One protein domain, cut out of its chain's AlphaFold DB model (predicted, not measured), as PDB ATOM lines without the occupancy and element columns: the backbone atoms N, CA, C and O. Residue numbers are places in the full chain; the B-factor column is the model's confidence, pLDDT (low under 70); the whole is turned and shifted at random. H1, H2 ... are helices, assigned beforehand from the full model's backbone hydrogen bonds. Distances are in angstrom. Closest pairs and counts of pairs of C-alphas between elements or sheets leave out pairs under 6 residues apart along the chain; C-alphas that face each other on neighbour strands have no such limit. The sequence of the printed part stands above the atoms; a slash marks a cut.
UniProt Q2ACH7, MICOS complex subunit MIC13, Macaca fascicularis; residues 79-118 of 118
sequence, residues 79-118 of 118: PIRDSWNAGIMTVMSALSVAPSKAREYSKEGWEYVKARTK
ATOM      1  N   PRO A  79     -61.431 -14.036  -3.607       73.52
ATOM      2  CA  PRO A  79     -61.517 -14.284  -5.033       73.52
ATOM      3  C   PRO A  79     -61.067 -15.731  -5.259       73.52
ATOM      4  O   PRO A  79     -59.948 -15.990  -5.690       73.52
ATOM      5  N   ILE A  80     -61.924 -16.695  -4.908       74.82
ATOM      6  CA  ILE A  80     -61.620 -18.135  -4.943       74.82
ATOM      7  C   ILE A  80     -61.078 -18.507  -6.315       74.82
ATOM      8  O   ILE A  80     -60.119 -19.259  -6.414       74.82
ATOM      9  N   ARG A  81     -61.643 -17.904  -7.365       79.18
ATOM     10  CA  ARG A  81     -61.179 -18.049  -8.740       79.18
ATOM     11  C   ARG A  81     -59.727 -17.606  -8.924       79.18
ATOM     12  O   ARG A  81     -58.959 -18.352  -9.515       79.18
ATOM     13  N   ASP A  82     -59.344 -16.434  -8.429       84.88
ATOM     14  CA  ASP A  82     -57.983 -15.915  -8.603       84.88
ATOM     15  C   ASP A  82     -56.981 -16.721  -7.777       84.88
ATOM     16  O   ASP A  82     -55.921 -17.082  -8.282       84.88
ATOM     17  N   SER A  83     -57.338 -17.081  -6.538       85.45
ATOM     18  CA  SER A  83     -56.512 -17.958  -5.698       85.45
ATOM     19  C   SER A  83     -56.354 -19.355  -6.306       85.45
ATOM     20  O   SER A  83     -55.246 -19.890  -6.338       85.45
ATOM     21  N   TRP A  84     -57.434 -19.931  -6.837       85.62
ATOM     22  CA  TRP A  84     -57.411 -21.211  -7.541       85.62
ATOM     23  C   TRP A  84     -56.537 -21.141  -8.794       85.62
ATOM     24  O   TRP A  84     -55.639 -21.962  -8.964       85.62
ATOM     25  N   ASN A  85     -56.739 -20.124  -9.634       90.77
ATOM     26  CA  ASN A  85     -55.945 -19.909 -10.843       90.77
ATOM     27  C   ASN A  85     -54.458 -19.730 -10.516       90.77
ATOM     28  O   ASN A  85     -53.617 -20.352 -11.159       90.77
ATOM     29  N   ALA A  86     -54.122 -18.936  -9.497       93.63
ATOM     30  CA  ALA A  86     -52.746 -18.759  -9.039       93.63
ATOM     31  C   ALA A  86     -52.128 -20.081  -8.553       93.63
ATOM     32  O   ALA A  86     -50.974 -20.384  -8.871       93.63
ATOM     33  N   GLY A  87     -52.908 -20.895  -7.835       93.24
ATOM     34  CA  GLY A  87     -52.510 -22.236  -7.411       93.24
ATOM     35  C   GLY A  87     -52.226 -23.160  -8.596       93.24
ATOM     36  O   GLY A  87     -51.148 -23.750  -8.666       93.24
ATOM     37  N   ILE A  88     -53.137 -23.226  -9.570       94.66
ATOM     38  CA  ILE A  88     -52.952 -24.013 -10.799       94.66
ATOM     39  C   ILE A  88     -51.718 -23.546 -11.574       94.66
ATOM     40  O   ILE A  88     -50.902 -24.378 -11.966       94.66
ATOM     41  N   MET A  89     -51.532 -22.238 -11.752       95.93
ATOM     42  CA  MET A  89     -50.359 -21.692 -12.443       95.93
ATOM     43  C   MET A  89     -49.054 -22.042 -11.726       95.93
ATOM     44  O   MET A  89     -48.072 -22.392 -12.377       95.93
ATOM     45  N   THR A  90     -49.050 -22.013 -10.393       97.34
ATOM     46  CA  THR A  90     -47.892 -22.405  -9.579       97.34
ATOM     47  C   THR A  90     -47.566 -23.886  -9.761       97.34
ATOM     48  O   THR A  90     -46.413 -24.237 -10.011       97.34
ATOM     49  N   VAL A  91     -48.577 -24.761  -9.702       96.72
ATOM     50  CA  VAL A  91     -48.407 -26.204  -9.931       96.72
ATOM     51  C   VAL A  91     -47.898 -26.469 -11.347       96.72
ATOM     52  O   VAL A  91     -46.919 -27.190 -11.514       96.72
ATOM     53  N   MET A  92     -48.496 -25.849 -12.363       96.70
ATOM     54  CA  MET A  92     -48.065 -26.011 -13.755       96.70
ATOM     55  C   MET A  92     -46.646 -25.479 -13.984       96.70
ATOM     56  O   MET A  92     -45.872 -26.111 -14.696       96.70
ATOM     57  N   SER A  93     -46.266 -24.374 -13.338       96.67
ATOM     58  CA  SER A  93     -44.896 -23.853 -13.383       96.67
ATOM     59  C   SER A  93     -43.890 -24.771 -12.684       96.67
ATOM     60  O   SER A  93     -42.748 -24.866 -13.122       96.67
ATOM     61  N   ALA A  94     -44.277 -25.443 -11.598       95.48
ATOM     62  CA  ALA A  94     -43.421 -26.426 -10.941       95.48
ATOM     63  C   ALA A  94     -43.284 -27.702 -11.789       95.48
ATOM     64  O   ALA A  94     -42.193 -28.256 -11.926       95.48
ATOM     65  N   LEU A  95     -44.379 -28.148 -12.409       96.41
ATOM     66  CA  LEU A  95     -44.387 -29.308 -13.295       96.41
ATOM     67  C   LEU A  95     -43.640 -29.049 -14.609       96.41
ATOM     68  O   LEU A  95     -43.014 -29.968 -15.133       96.41
ATOM     69  N   SER A  96     -43.634 -27.818 -15.126       96.60
ATOM     70  CA  SER A  96     -42.926 -27.488 -16.371       96.60
ATOM     71  C   SER A  96     -41.406 -27.631 -16.248       96.60
ATOM     72  O   SER A  96     -40.739 -27.969 -17.226       96.60
ATOM     73  N   VAL A  97     -40.857 -27.449 -15.043       96.24
ATOM     74  CA  VAL A  97     -39.433 -27.670 -14.747       96.24
ATOM     75  C   VAL A  97     -39.136 -29.084 -14.237       96.24
ATOM     76  O   VAL A  97     -37.973 -29.440 -14.051       96.24
ATOM     77  N   ALA A  98     -40.154 -29.926 -14.030       95.16
ATOM     78  CA  ALA A  98     -39.958 -31.290 -13.543       95.16
ATOM     79  C   ALA A  98     -39.083 -32.154 -14.476       95.16
ATOM     80  O   ALA A  98     -38.225 -32.863 -13.952       95.16
ATOM     81  N   PRO A  99     -39.187 -32.088 -15.824       95.80
ATOM     82  CA  PRO A  99     -38.322 -32.880 -16.703       95.80
ATOM     83  C   PRO A  99     -36.836 -32.517 -16.594       95.80
ATOM     84  O   PRO A  99     -35.977 -33.402 -16.563       95.80
ATOM     85  N   SER A 100     -36.510 -31.223 -16.513       96.56
ATOM     86  CA  SER A 100     -35.121 -30.778 -16.355       96.56
ATOM     87  C   SER A 100     -34.578 -31.156 -14.978       96.56
ATOM     88  O   SER A 100     -33.475 -31.698 -14.895       96.56
ATOM     89  N   LYS A 101     -35.378 -30.982 -13.919       96.12
ATOM     90  CA  LYS A 101     -35.010 -31.390 -12.557       96.12
ATOM     91  C   LYS A 101     -34.858 -32.902 -12.407       96.12
ATOM     92  O   LYS A 101     -33.906 -33.354 -11.785       96.12
ATOM     93  N   ALA A 102     -35.715 -33.699 -13.039       96.61
ATOM     94  CA  ALA A 102     -35.581 -35.153 -13.050       96.61
ATOM     95  C   ALA A 102     -34.262 -35.596 -13.697       96.61
ATOM     96  O   ALA A 102     -33.594 -36.492 -13.180       96.61
ATOM     97  N   ARG A 103     -33.844 -34.945 -14.792       96.88
ATOM     98  CA  ARG A 103     -32.548 -35.209 -15.434       96.88
ATOM     99  C   ARG A 103     -31.373 -34.814 -14.537       96.88
ATOM    100  O   ARG A 103     -30.415 -35.579 -14.441       96.88
ATOM    101  N   GLU A 104     -31.445 -33.646 -13.905       97.54
ATOM    102  CA  GLU A 104     -30.449 -33.145 -12.946       97.54
ATOM    103  C   GLU A 104     -30.268 -34.134 -11.787       97.54
ATOM    104  O   GLU A 104     -29.179 -34.678 -11.615       97.54
ATOM    105  N   TYR A 105     -31.356 -34.495 -11.106       97.17
ATOM    106  CA  TYR A 105     -31.323 -35.437  -9.986       97.17
ATOM    107  C   TYR A 105     -30.905 -36.849 -10.403       97.17
ATOM    108  O   TYR A 105     -30.202 -37.528  -9.660       97.17
ATOM    109  N   SER A 106     -31.278 -37.298 -11.607       97.29
ATOM    110  CA  SER A 106     -30.810 -38.588 -12.131       97.29
ATOM    111  C   SER A 106     -29.296 -38.589 -12.346       97.29
ATOM    112  O   SER A 106     -28.628 -39.576 -12.039       97.29
ATOM    113  N   LYS A 107     -28.737 -37.482 -12.852       97.18
ATOM    114  CA  LYS A 107     -27.292 -37.333 -13.042       97.18
ATOM    115  C   LYS A 107     -26.562 -37.288 -11.699       97.18
ATOM    116  O   LYS A 107     -25.586 -38.017 -11.534       97.18
ATOM    117  N   GLU A 108     -27.046 -36.491 -10.751       97.01
ATOM    118  CA  GLU A 108     -26.476 -36.393  -9.401       97.01
ATOM    119  C   GLU A 108     -26.518 -37.741  -8.674       97.01
ATOM    120  O   GLU A 108     -25.507 -38.194  -8.136       97.01
ATOM    121  N   GLY A 109     -27.659 -38.435  -8.732       96.96
ATOM    122  CA  GLY A 109     -27.808 -39.777  -8.176       96.96
ATOM    123  C   GLY A 109     -26.842 -40.777  -8.813       96.96
ATOM    124  O   GLY A 109     -26.205 -41.563  -8.109       96.96
ATOM    125  N   TRP A 110     -26.658 -40.713 -10.134       96.48
ATOM    126  CA  TRP A 110     -25.699 -41.563 -10.839       96.48
ATOM    127  C   TRP A 110     -24.242 -41.270 -10.453       96.48
ATOM    128  O   TRP A 110     -23.441 -42.188 -10.268       96.48
ATOM    129  N   GLU A 111     -23.874 -39.998 -10.317       96.41
ATOM    130  CA  GLU A 111     -22.537 -39.584  -9.880       96.41
ATOM    131  C   GLU A 111     -22.244 -40.006  -8.440       96.41
ATOM    132  O   GLU A 111     -21.164 -40.536  -8.168       96.41
ATOM    133  N   TYR A 112     -23.227 -39.874  -7.553       96.20
ATOM    134  CA  TYR A 112     -23.142 -40.331  -6.173       96.20
ATOM    135  C   TYR A 112     -22.908 -41.843  -6.062       96.20
ATOM    136  O   TYR A 112     -22.045 -42.277  -5.298       96.20
ATOM    137  N   VAL A 113     -23.628 -42.652  -6.851       96.64
ATOM    138  CA  VAL A 113     -23.416 -44.109  -6.893       96.64
ATOM    139  C   VAL A 113     -22.011 -44.431  -7.403       96.64
ATOM    140  O   VAL A 113     -21.279 -45.171  -6.749       96.64
ATOM    141  N   LYS A 114     -21.574 -43.821  -8.514       95.53
ATOM    142  CA  LYS A 114     -20.220 -44.037  -9.063       95.53
ATOM    143  C   LYS A 114     -19.103 -43.716  -8.069       95.53
ATOM    144  O   LYS A 114     -18.077 -44.389  -8.094       95.53
ATOM    145  N   ALA A 115     -19.275 -42.695  -7.230       95.13
ATOM    146  CA  ALA A 115     -18.282 -42.304  -6.232       95.13
ATOM    147  C   ALA A 115     -18.142 -43.314  -5.077       95.13
ATOM    148  O   ALA A 115     -17.140 -43.273  -4.373       95.13
ATOM    149  N   ARG A 116     -19.127 -44.199  -4.875       93.08
ATOM    150  CA  ARG A 116     -19.162 -45.181  -3.776       93.08
ATOM    151  C   ARG A 116     -18.954 -46.630  -4.210       93.08
ATOM    152  O   ARG A 116     -18.791 -47.490  -3.355       93.08
ATOM    153  N   THR A 117     -18.988 -46.900  -5.512       92.29
ATOM    154  CA  THR A 117     -18.683 -48.226  -6.079       92.29
ATOM    155  C   THR A 117     -17.210 -48.352  -6.507       92.29
ATOM    156  O   THR A 117     -16.823 -49.370  -7.073       92.29
ATOM    157  N   LYS A 118     -16.385 -47.327  -6.267       64.91
ATOM    158  CA  LYS A 118     -14.919 -47.401  -6.353       64.91
ATOM    159  C   LYS A 118     -14.340 -47.566  -4.959       64.91
ATOM    160  O   LYS A 118     -13.364 -48.333  -4.845       64.91
TER     161      LYS A 118
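This is residues 79 to 118 of the 118 residues of the protein "MICOS complex subunit MIC13" of Macaca fascicularis (UniProt Q2ACH7). Two helices, H1 and then H2, follow end to end in one long thin rod that bends in a wide, open V around Val 97. Neither helix folds back on the other, and residues 79 to 118 stand free. The printed part has 40 residues with two named helices and no named strand, and the class is all helix. It is extended, with a radius of gyration of the C-alphas of 17.1 A and spans of 57 by 13 by 5 A.

H1, residues 80 to 96, begins with C-alpha 80 at (-61.620, -18.135, -4.943) and is 23.8 A long from first to last C-alpha. H2, residues 98 to 116, is 26.8 A long and ends with C-alpha 116 at (-19.162, -45.181, -3.776).

H1 and H2 meet only through their link, the tight link of one residue, Val 97. The N-to-C direction has a z component of -0.34 in H1 and 0.38 in H2. Each O i to N i+4 pair is within hydrogen-bond range in H1, and 14 of 15 are in H2.

The C-alphas farthest apart, those of Pro 79 and Lys 118, are 57.2 A apart. The printed part has no cut. Mean pLDDT of the printed part is 92.8, and residue 118, the chain's last, is under 70.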